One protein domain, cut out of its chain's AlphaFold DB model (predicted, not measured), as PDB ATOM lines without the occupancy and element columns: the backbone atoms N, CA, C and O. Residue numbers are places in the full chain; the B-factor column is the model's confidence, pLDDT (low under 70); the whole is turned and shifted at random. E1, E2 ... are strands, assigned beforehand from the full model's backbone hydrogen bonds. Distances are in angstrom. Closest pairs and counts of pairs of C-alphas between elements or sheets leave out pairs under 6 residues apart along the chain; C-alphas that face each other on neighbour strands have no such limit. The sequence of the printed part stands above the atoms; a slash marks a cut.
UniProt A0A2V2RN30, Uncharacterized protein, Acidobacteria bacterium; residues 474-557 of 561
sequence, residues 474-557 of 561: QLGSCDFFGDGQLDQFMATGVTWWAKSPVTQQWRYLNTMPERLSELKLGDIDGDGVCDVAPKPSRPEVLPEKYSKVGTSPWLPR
ATOM      1  N   GLN A 474     237.135 161.733 188.382       92.88
ATOM      2  CA  GLN A 474     236.900 162.335 187.073       92.88
ATOM      3  C   GLN A 474     235.401 162.551 186.877       92.88
ATOM      4  O   GLN A 474     234.705 161.718 186.297       92.88
ATOM      5  N   LEU A 475     234.910 163.684 187.375       98.12
ATOM      6  CA  LEU A 475     233.521 164.095 187.213       98.12
ATOM      7  C   LEU A 475     233.391 165.105 186.073       98.12
ATOM      8  O   LEU A 475     234.185 166.038 185.955       98.12
ATOM      9  N   GLY A 476     232.375 164.906 185.240       98.19
ATOM     10  CA  GLY A 476     231.912 165.905 184.289       98.19
ATOM     11  C   GLY A 476     231.015 166.922 184.983       98.19
ATOM     12  O   GLY A 476     230.613 166.729 186.133       98.19
ATOM     13  N   SER A 477     230.683 168.001 184.282       97.94
ATOM     14  CA  SER A 477     229.749 168.993 184.803       97.94
ATOM     15  C   SER A 477     228.886 169.576 183.695       97.94
ATOM     16  O   SER A 477     229.417 169.932 182.642       97.94
ATOM     17  N   CYS A 478     227.571 169.599 183.907       97.62
ATOM     18  CA  CYS A 478     226.586 170.080 182.940       97.62
ATOM     19  C   CYS A 478     225.190 170.184 183.578       97.62
ATOM     20  O   CYS A 478     224.946 169.500 184.563       97.62
ATOM     21  N   ASP A 479     224.277 170.983 183.026       97.44
ATOM     22  CA  ASP A 479     222.903 171.134 183.543       97.44
ATOM     23  C   ASP A 479     221.978 170.007 183.042       97.44
ATOM     24  O   ASP A 479     221.252 170.165 182.064       97.44
ATOM     25  N   PHE A 480     222.042 168.833 183.671       97.44
ATOM     26  CA  PHE A 480     221.213 167.675 183.313       97.44
ATOM     27  C   PHE A 480     219.781 167.800 183.818       97.44
ATOM     28  O   PHE A 480     218.881 167.128 183.309       97.44
ATOM     29  N   PHE A 481     219.554 168.614 184.847       95.69
ATOM     30  CA  PHE A 481     218.227 168.781 185.413       95.69
ATOM     31  C   PHE A 481     217.462 169.967 184.841       95.69
ATOM     32  O   PHE A 481     216.279 170.067 185.163       95.69
ATOM     33  N   GLY A 482     218.068 170.804 183.993       94.69
ATOM     34  CA  GLY A 482     217.468 171.947 183.293       94.69
ATOM     35  C   GLY A 482     217.162 173.129 184.213       94.69
ATOM     36  O   GLY A 482     216.127 173.791 184.055       94.69
ATOM     37  N   ASP A 483     217.930 173.284 185.291       93.12
ATOM     38  CA  ASP A 483     217.682 174.248 186.370       93.12
ATOM     39  C   ASP A 483     218.613 175.466 186.341       93.12
ATOM     40  O   ASP A 483     218.505 176.349 187.195       93.12
ATOM     41  N   GLY A 484     219.473 175.541 185.325       94.19
ATOM     42  CA  GLY A 484     220.481 176.574 185.143       94.19
ATOM     43  C   GLY A 484     221.735 176.367 185.995       94.19
ATOM     44  O   GLY A 484     222.648 177.193 185.918       94.19
ATOM     45  N   GLN A 485     221.807 175.309 186.808       95.69
ATOM     46  CA  GLN A 485     222.980 174.967 187.604       95.69
ATOM     47  C   GLN A 485     223.697 173.761 187.007       95.69
ATOM     48  O   GLN A 485     223.106 172.876 186.404       95.69
ATOM     49  N   LEU A 486     225.018 173.728 187.172       97.50
ATOM     50  CA  LEU A 486     225.804 172.606 186.687       97.50
ATOM     51  C   LEU A 486     225.741 171.443 187.682       97.50
ATOM     52  O   LEU A 486     226.217 171.550 188.816       97.50
ATOM     53  N   ASP A 487     225.224 170.314 187.221       98.19
ATOM     54  CA  ASP A 487     225.226 169.045 187.935       98.19
ATOM     55  C   ASP A 487     226.567 168.342 187.775       98.19
ATOM     56  O   ASP A 487     227.265 168.511 186.771       98.19
ATOM     57  N   GLN A 488     226.944 167.519 188.753       98.44
ATOM     58  CA  GLN A 488     228.102 166.640 188.586       98.44
ATOM     59  C   GLN A 488     227.685 165.392 187.824       98.44
ATOM     60  O   GLN A 488     226.721 164.741 188.208       98.44
ATOM     61  N   PHE A 489     228.441 165.010 186.803       98.75
ATOM     62  CA  PHE A 489     228.196 163.808 186.013       98.75
ATOM     63  C   PHE A 489     229.270 162.758 186.277       98.75
ATOM     64  O   PHE A 489     230.466 163.045 186.196       98.75
ATOM     65  N   MET A 490     228.852 161.530 186.558       98.69
ATOM     66  CA  MET A 490     229.738 160.399 186.803       98.69
ATOM     67  C   MET A 490     229.444 159.280 185.809       98.69
ATOM     68  O   MET A 490     228.361 158.702 185.826       98.69
ATOM     69  N   ALA A 491     230.442 158.936 184.993       98.38
ATOM     70  CA  ALA A 491     230.410 157.770 184.119       98.38
ATOM     71  C   ALA A 491     231.305 156.665 184.689       98.38
ATOM     72  O   ALA A 491     232.534 156.763 184.675       98.38
ATOM     73  N   THR A 492     230.688 155.605 185.206       97.88
ATOM     74  CA  THR A 492     231.389 154.540 185.944       97.88
ATOM     75  C   THR A 492     232.054 153.525 185.009       97.88
ATOM     76  O   THR A 492     232.980 152.812 185.409       97.88
ATOM     77  N   GLY A 493     231.637 153.517 183.739       96.75
ATOM     78  CA  GLY A 493     231.969 152.507 182.736       96.75
ATOM     79  C   GLY A 493     230.936 151.381 182.640       96.75
ATOM     80  O   GLY A 493     231.141 150.444 181.875       96.75
ATOM     81  N   VAL A 494     229.858 151.449 183.429       97.25
ATOM     82  CA  VAL A 494     228.684 150.560 183.328       97.25
ATOM     83  C   VAL A 494     227.370 151.319 183.509       97.25
ATOM     84  O   VAL A 494     226.346 150.910 182.973       97.25
ATOM     85  N   THR A 495     227.393 152.430 184.248       98.25
ATOM     86  CA  THR A 495     226.249 153.305 184.505       98.25
ATOM     87  C   THR A 495     226.664 154.775 184.504       98.25
ATOM     88  O   THR A 495     227.823 155.123 184.765       98.25
ATOM     89  N   TRP A 496     225.704 155.651 184.227       98.75
ATOM     90  CA  TRP A 496     225.834 157.100 184.319       98.75
ATOM     91  C   TRP A 496     224.951 157.652 185.432       98.75
ATOM     92  O   TRP A 496     223.819 157.202 185.623       98.75
ATOM     93  N   TRP A 497     225.470 158.650 186.141       98.75
ATOM     94  CA  TRP A 497     224.804 159.299 187.264       98.75
ATOM     95  C   TRP A 497     224.967 160.814 187.187       98.75
ATOM     96  O   TRP A 497     226.030 161.294 186.794       98.75
ATOM     97  N   ALA A 498     223.956 161.556 187.636       98.50
ATOM     98  CA  ALA A 498     224.055 162.995 187.874       98.50
ATOM     99  C   ALA A 498     223.802 163.329 189.346       98.50
ATOM    100  O   ALA A 498     222.913 162.749 189.972       98.50
ATOM    101  N   LYS A 499     224.569 164.267 189.905       98.31
ATOM    102  CA  LYS A 499     224.390 164.791 191.260       98.31
ATOM    103  C   LYS A 499     223.926 166.233 191.199       98.31
ATOM    104  O   LYS A 499     224.653 167.084 190.693       98.31
ATOM    105  N   SER A 500     222.767 166.497 191.790       96.62
ATOM    106  CA  SER A 500     222.252 167.861 191.889       96.62
ATOM    107  C   SER A 500     223.049 168.669 192.917       96.62
ATOM    108  O   SER A 500     223.274 168.168 194.029       96.62
ATOM    109  N   PRO A 501     223.424 169.926 192.620       95.88
ATOM    110  CA  PRO A 501     224.030 170.813 193.603       95.88
ATOM    111  C   PRO A 501     223.032 171.261 194.686       95.88
ATOM    112  O   PRO A 501     223.455 171.610 195.788       95.88
ATOM    113  N   VAL A 502     221.721 171.206 194.413       94.00
ATOM    114  CA  VAL A 502     220.652 171.606 195.347       94.00
ATOM    115  C   VAL A 502     220.434 170.546 196.417       94.00
ATOM    116  O   VAL A 502     220.500 170.832 197.609       94.00
ATOM    117  N   THR A 503     220.164 169.312 195.994       95.25
ATOM    118  CA  THR A 503     219.836 168.221 196.926       95.25
ATOM    119  C   THR A 503     221.066 167.451 197.385       95.25
ATOM    120  O   THR A 503     220.990 166.724 198.369       95.25
ATOM    121  N   GLN A 504     222.201 167.599 196.691       96.00
ATOM    122  CA  GLN A 504     223.422 166.823 196.919       96.00
ATOM    123  C   GLN A 504     223.208 165.303 196.789       96.00
ATOM    124  O   GLN A 504     223.992 164.517 197.320       96.00
ATOM    125  N   GLN A 505     222.189 164.881 196.037       96.38
ATOM    126  CA  GLN A 505     221.858 163.474 195.811       96.38
ATOM    127  C   GLN A 505     222.236 163.047 194.393       96.38
ATOM    128  O   GLN A 505     221.942 163.752 193.425       96.38
ATOM    129  N   TRP A 506     222.864 161.873 194.279       98.31
ATOM    130  CA  TRP A 506     223.077 161.200 192.999       98.31
ATOM    131  C   TRP A 506     221.761 160.616 192.480       98.31
ATOM    132  O   TRP A 506     220.931 160.128 193.250       98.31
ATOM    133  N   ARG A 507     221.583 160.638 191.163       97.50
ATOM    134  CA  ARG A 507     220.469 160.016 190.453       97.50
ATOM    135  C   ARG A 507     220.998 159.219 189.279       97.50
ATOM    136  O   ARG A 507     221.876 159.687 188.558       97.50
ATOM    137  N   TYR A 508     220.459 158.019 189.125       98.56
ATOM    138  CA  TYR A 508     220.730 157.174 187.975       98.56
ATOM    139  C   TYR A 508     220.236 157.870 186.704       98.56
ATOM    140  O   TYR A 508     219.132 158.420 186.697       98.56
ATOM    141  N   LEU A 509     221.047 157.835 185.650       98.25
ATOM    142  CA  LEU A 509     220.662 158.304 184.325       98.25
ATOM    143  C   LEU A 509     220.487 157.130 183.360       98.25
ATOM    144  O   LEU A 509     219.440 157.022 182.727       98.25
ATOM    145  N   ASN A 510     221.498 156.263 183.229       98.38
ATOM    146  CA  ASN A 510     221.528 155.245 182.171       98.38
ATOM    147  C   ASN A 510     222.542 154.128 182.436       98.38
ATOM    148  O   ASN A 510     223.469 154.297 183.229       98.38
ATOM    149  N   THR A 511     222.406 153.026 181.702       97.88
ATOM    150  CA  THR A 511     223.358 151.912 181.662       97.88
ATOM    151  C   THR A 511     224.122 151.999 180.349       97.88
ATOM    152  O   THR A 511     223.628 151.594 179.299       97.88
ATOM    153  N   MET A 512     225.319 152.579 180.412       97.19
ATOM    154  CA  MET A 512     226.171 152.863 179.259       97.19
ATOM    155  C   MET A 512     227.643 152.594 179.618       97.19
ATOM    156  O   MET A 512     228.073 152.952 180.723       97.19
ATOM    157  N   PRO A 513     228.424 151.954 178.726       96.19
ATOM    158  CA  PRO A 513     229.812 151.595 179.005       96.19
ATOM    159  C   PRO A 513     230.804 152.755 178.849       96.19
ATOM    160  O   PRO A 513     231.913 152.680 179.379       96.19
ATOM    161  N   GLU A 514     230.444 153.810 178.116       97.25
ATOM    162  CA  GLU A 514     231.361 154.902 177.799       97.25
ATOM    163  C   GLU A 514     231.731 155.698 179.059       97.25
ATOM    164  O   GLU A 514     230.877 156.083 179.869       97.25
ATOM    165  N   ARG A 515     233.030 155.958 179.222       96.25
ATOM    166  CA  ARG A 515     233.601 156.757 180.314       96.25
ATOM    167  C   ARG A 515     233.672 158.228 179.926       96.25
ATOM    168  O   ARG A 515     233.688 158.574 178.752       96.25
ATOM    169  N   LEU A 516     233.829 159.111 180.915       96.94
ATOM    170  CA  LEU A 516     233.874 160.563 180.691       96.94
ATOM    171  C   LEU A 516     234.891 160.996 179.616       96.94
ATOM    172  O   LEU A 516     234.618 161.910 178.845       96.94
ATOM    173  N   SER A 517     236.042 160.322 179.514       95.31
ATOM    174  CA  SER A 517     237.066 160.594 178.492       95.31
ATOM    175  C   SER A 517     236.583 160.406 177.048       95.31
ATOM    176  O   SER A 517     237.154 161.000 176.129       95.31
ATOM    177  N   GLU A 518     235.558 159.579 176.854       96.50
ATOM    178  CA  GLU A 518     234.952 159.207 175.572       96.50
ATOM    179  C   GLU A 518     233.705 160.041 175.262       96.50
ATOM    180  O   GLU A 518     233.088 159.864 174.212       96.50
ATOM    181  N   LEU A 519     233.331 160.957 176.158       97.19
ATOM    182  CA  LEU A 519     232.077 161.692 176.098       97.19
ATOM    183  C   LEU A 519     232.304 163.195 175.911       97.19
ATOM    184  O   LEU A 519     233.336 163.767 176.274       97.19
ATOM    185  N   LYS A 520     231.295 163.838 175.331       95.75
ATOM    186  CA  LYS A 520     231.091 165.281 175.295       95.75
ATOM    187  C   LYS A 520     229.762 165.562 175.988       95.75
ATOM    188  O   LYS A 520     228.750 164.977 175.615       95.75
ATOM    189  N   LEU A 521     229.789 166.443 176.981       97.56
ATOM    190  CA  LEU A 521     228.590 166.926 177.661       97.56
ATOM    191  C   LEU A 521     228.224 168.297 177.089       97.56
ATOM    192  O   LEU A 521     229.120 169.106 176.825       97.56
ATOM    193  N   GLY A 522     226.941 168.547 176.881       95.69
ATOM    194  CA  GLY A 522     226.424 169.843 176.450       95.69
ATOM    195  C   GLY A 522     225.016 169.727 175.891       95.69
ATOM    196  O   GLY A 522     224.539 168.625 175.666       95.69
ATOM    197  N   ASP A 523     224.374 170.859 175.641       94.88
ATOM    198  CA  ASP A 523     223.091 170.920 174.937       94.88
ATOM    199  C   ASP A 523     223.308 170.585 173.447       94.88
ATOM    200  O   ASP A 523     223.930 171.360 172.706       94.88
ATOM    201  N   ILE A 524     222.921 169.375 173.025       93.38
ATOM    202  CA  ILE A 524     223.183 168.873 171.666       93.38
ATOM    203  C   ILE A 524     221.965 169.059 170.759       93.38
ATOM    204  O   ILE A 524     222.145 169.246 169.542       93.38
ATOM    205  N   ASP A 525     220.760 169.001 171.329       91.94
ATOM    206  CA  ASP A 525     219.489 169.149 170.617       91.94
ATOM    207  C   ASP A 525     218.895 170.573 170.650       91.94
ATOM    208  O   ASP A 525     218.001 170.871 169.854       91.94
ATOM    209  N   GLY A 526     219.468 171.478 171.445       92.50
ATOM    210  CA  GLY A 526     219.115 172.894 171.521       92.50
ATOM    211  C   GLY A 526     217.949 173.202 172.459       92.50
ATOM    212  O   GLY A 526     217.377 174.292 172.349       92.50
ATOM    213  N   ASP A 527     217.544 172.270 173.328       93.94
ATOM    214  CA  ASP A 527     216.426 172.466 174.257       93.94
ATOM    215  C   ASP A 527     216.806 173.187 175.565       93.94
ATOM    216  O   ASP A 527     215.935 173.470 176.396       93.94
ATOM    217  N   GLY A 528     218.082 173.553 175.716       93.81
ATOM    218  CA  GLY A 528     218.614 174.238 176.888       93.81
ATOM    219  C   GLY A 528     218.934 173.314 178.062       93.81
ATOM    220  O   GLY A 528     219.293 173.819 179.127       93.81
ATOM    221  N   VAL A 529     218.822 171.994 177.895       96.50
ATOM    222  CA  VAL A 529     219.184 170.981 178.889       96.50
ATOM    223  C   VAL A 529     220.375 170.172 178.381       96.50
ATOM    224  O   VAL A 529     220.587 169.977 177.190       96.50
ATOM    225  N   CYS A 530     221.230 169.731 179.296       97.44
ATOM    226  CA  CYS A 530     222.432 169.017 178.918       97.44
ATOM    227  C   CYS A 530     222.160 167.593 178.445       97.44
ATOM    228  O   CYS A 530     221.540 166.805 179.152       97.44
ATOM    229  N   ASP A 531     222.790 167.223 177.337       97.75
ATOM    230  CA  ASP A 531     222.861 165.869 176.822       97.75
ATOM    231  C   ASP A 531     224.258 165.262 176.983       97.75
ATOM    232  O   ASP A 531     225.274 165.934 177.208       97.75
ATOM    233  N   VAL A 532     224.320 163.945 176.796       98.25
ATOM    234  CA  VAL A 532     225.580 163.210 176.667       98.25
ATOM    235  C   VAL A 532     225.760 162.803 175.213       98.25
ATOM    236  O   VAL A 532     224.857 162.224 174.622       98.25
ATOM    237  N   ALA A 533     226.926 163.032 174.625       97.31
ATOM    238  CA  ALA A 533     227.251 162.581 173.277       97.31
ATOM    239  C   ALA A 533     228.617 161.885 173.232       97.31
ATOM    240  O   ALA A 533     229.481 162.194 174.053       97.31
ATOM    241  N   PRO A 534     228.874 160.983 172.268       96.81
ATOM    242  CA  PRO A 534     230.221 160.479 172.048       96.81
ATOM    243  C   PRO A 534     231.139 161.630 171.647       96.81
ATOM    244  O   PRO A 534     230.763 162.501 170.855       96.81
ATOM    245  N   LYS A 535     232.362 161.624 172.167       94.38
ATOM    246  CA  LYS A 535     233.375 162.615 171.826       94.38
ATOM    247  C   LYS A 535     233.796 162.441 170.359       94.38
ATOM    248  O   LYS A 535     234.325 161.386 170.003       94.38
ATOM    249  N   PRO A 536     233.602 163.453 169.495       89.31
ATOM    250  CA  PRO A 536     234.021 163.377 168.101       89.31
ATOM    251  C   PRO A 536     235.546 163.287 167.978       89.31
ATOM    252  O   PRO A 536     236.285 163.816 168.810       89.31
ATOM    253  N   SER A 537     236.028 162.679 166.891       86.12
ATOM    254  CA  SER A 537     237.466 162.573 166.601       86.12
ATOM    255  C   SER A 537     238.136 163.928 166.336       86.12
ATOM    256  O   SER A 537     239.349 164.059 166.498       86.12
ATOM    257  N   ARG A 538     237.358 164.945 165.942       86.88
ATOM    258  CA  ARG A 538     237.802 166.332 165.748       86.88
ATOM    259  C   ARG A 538     236.892 167.281 166.537       86.88
ATOM    260  O   ARG A 538     235.682 167.192 166.354       86.88
ATOM    261  N   PRO A 539     237.431 168.215 167.346       79.44
ATOM    262  CA  PRO A 539     236.625 169.127 168.169       79.44
ATOM    263  C   PRO A 539     235.611 169.982 167.394       79.44
ATOM    264  O   PRO A 539     234.554 170.305 167.930       79.44
ATOM    265  N   GLU A 540     235.931 170.308 166.138       84.50
ATOM    266  CA  GLU A 540     235.108 171.108 165.214       84.50
ATOM    267  C   GLU A 540     233.815 170.388 164.787       84.50
ATOM    268  O   GLU A 540     232.856 171.009 164.334       84.50
ATOM    269  N   VAL A 541     233.809 169.053 164.858       86.88
ATOM    270  CA  VAL A 541     232.705 168.226 164.372       86.88
ATOM    271  C   VAL A 541     231.658 168.121 165.468       86.88
ATOM    272  O   VAL A 541     231.962 167.847 166.628       86.88
ATOM    273  N   LEU A 542     230.402 168.334 165.098       86.50
ATOM    274  CA  LEU A 542     229.289 168.151 166.016       86.50
ATOM    275  C   LEU A 542     228.972 166.653 166.153       86.50
ATOM    276  O   LEU A 542     229.074 165.931 165.162       86.50
ATOM    277  N   PRO A 543     228.578 166.168 167.343       91.62
ATOM    278  CA  PRO A 543     228.251 164.758 167.513       91.62
ATOM    279  C   PRO A 543     227.089 164.319 166.615       91.62
ATOM    280  O   PRO A 543     226.100 165.035 166.475       91.62
ATOM    281  N   GLU A 544     227.195 163.128 166.028       92.12
ATOM    282  CA  GLU A 544     226.157 162.554 165.152       92.12
ATOM    283  C   GLU A 544     224.972 161.972 165.934       92.12
ATOM    284  O   GLU A 544     223.882 161.794 165.391       92.12
ATOM    285  N   LYS A 545     225.190 161.660 167.213       95.50
ATOM    286  CA  LYS A 545     224.208 161.062 168.113       95.50
ATOM    287  C   LYS A 545     224.387 161.583 169.535       95.50
ATOM    288  O   LYS A 545     225.488 161.996 169.901       95.50
ATOM    289  N   TYR A 546     223.328 161.521 170.327       97.19
ATOM    290  CA  TYR A 546     223.312 161.964 171.720       97.19
ATOM    291  C   TYR A 546     222.326 161.133 172.549       97.19
ATOM    292  O   TYR A 546     221.453 160.460 172.010       97.19
ATOM    293  N   SER A 547     222.497 161.132 173.861       98.06
ATOM    294  CA  SER A 547     221.564 160.600 174.842       98.06
ATOM    295  C   SER A 547     220.909 161.794 175.523       98.06
ATOM    296  O   SER A 547     221.591 162.565 176.206       98.06
ATOM    297  N   LYS A 548     219.601 161.951 175.305       96.75
ATOM    298  CA  LYS A 548     218.813 163.073 175.807       96.75
ATOM    299  C   LYS A 548     218.822 163.069 177.329       96.75
ATOM    300  O   LYS A 548     218.487 162.035 177.926       96.75
ATOM    301  N   VAL A 549     219.252 164.168 177.952       96.50
ATOM    302  CA  VAL A 549     219.495 164.259 179.411       96.50
ATOM    303  C   VAL A 549     220.385 163.147 179.983       96.50
ATOM    304  O   VAL A 549     220.378 162.855 181.177       96.50
ATOM    305  N   GLY A 550     221.143 162.468 179.121       97.06
ATOM    306  CA  GLY A 550     221.887 161.267 179.472       97.06
ATOM    307  C   GLY A 550     221.026 160.052 179.824       97.06
ATOM    308  O   GLY A 550     221.601 159.075 180.277       97.06
ATOM    309  N   THR A 551     219.700 160.077 179.634       97.19
ATOM    310  CA  THR A 551     218.767 158.999 180.044       97.19
ATOM    311  C   THR A 551     218.237 158.150 178.890       97.19
ATOM    312  O   THR A 551     217.804 157.017 179.095       97.19
ATOM    313  N   SER A 552     218.258 158.667 177.659       97.25
ATOM    314  CA  SER A 552     217.776 157.920 176.497       97.25
ATOM    315  C   SER A 552     218.845 156.964 175.952       97.25
ATOM    316  O   SER A 552     220.044 157.171 176.173       97.25
ATOM    317  N   PRO A 553     218.475 155.967 175.131       96.88
ATOM    318  CA  PRO A 553     219.421 155.364 174.195       96.88
ATOM    319  C   PRO A 553     220.065 156.428 173.290       96.88
ATOM    320  O   PRO A 553     219.613 157.574 173.241       96.88
ATOM    321  N   TRP A 554     221.086 156.045 172.524       97.44
ATOM    322  CA  TRP A 554     221.659 156.926 171.508       97.44
ATOM    323  C   TRP A 554     220.615 157.313 170.447       97.44
ATOM    324  O   TRP A 554     220.187 156.474 169.653       97.44
ATOM    325  N   LEU A 555     220.239 158.588 170.412       96.31
ATOM    326  CA  LEU A 555     219.371 159.200 169.414       96.31
ATOM    327  C   LEU A 555     220.216 159.850 168.314       96.31
ATOM    328  O   LEU A 555     221.245 160.454 168.621       96.31
ATOM    329  N   PRO A 556     219.807 159.768 167.037       94.31
ATOM    330  CA  PRO A 556     220.466 160.511 165.976       94.31
ATOM    331  C   PRO A 556     220.247 162.012 166.172       94.31
ATOM    332  O   PRO A 556     219.158 162.458 166.543       94.31
ATOM    333  N   ARG A 557     221.265 162.811 165.868       85.19
ATOM    334  CA  ARG A 557     221.126 164.262 165.829       85.19
ATOM    335  C   ARG A 557     220.387 164.660 164.552       85.19
ATOM    336  O   ARG A 557     220.949 164.607 163.459       85.19
TER     337      ARG A 557
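What this domain is: This is residues 474 to 557 of the 561 residues of an uncharacterized protein of Acidobacteria bacterium (UniProt A0A2V2RN30). What is the shape? With little regular structure, a strongly twisted sheet, E1 to E4, has hairpin E5 and E6 beside its edge E1; the unnamed tail, residues 535 to 557, loops out and folds back past E6. What are the counts? The 84 printed residues have no named helix and six strands, E1-E2-E3-E4 and E5-E6, both sheets antiparallel; the class is all strand, with 25 residues in named elements. It is compact, radius of gyration of the C-alphas 11.8 A, spans 35 by 26 by 21 A.

Where its parts are: Where are the strands? E1 is residues 476 to 478, from C-alpha 476 at (231.912, 165.905, 184.289); E2 is 487 to 491, 13.0 A long; E3 is 496 to 499; E4 is 506 to 510, 12.5 A long. What follows? E5 is 519 to 522 and E6 531 to 534, ending at C-alpha 534, (230.221, 160.479, 172.048).

How they stand to each other: What pairs E1 to E4? They form a meander, each strand the antiparallel neighbour of the one before; N 476 and O 489, 2.8 A, N 490 and O 497, 2.8 A, and N 498 and O 507, 2.9 A, are within hydrogen-bond range. And E5? In its hairpin with E6, N 520 and O 533 are 2.8 A apart; the closest C-alphas of E1 and E5, Cys 478 and Leu 521, are 6.5 A apart.

The domain as a whole: How large? The farthest C-alphas, Thr 503 and Arg 538, are 36.0 A apart. Any cut, long link or low confidence? The printed part has no cut, no link between named strands is long, and no printed residue is under 70 in pLDDT.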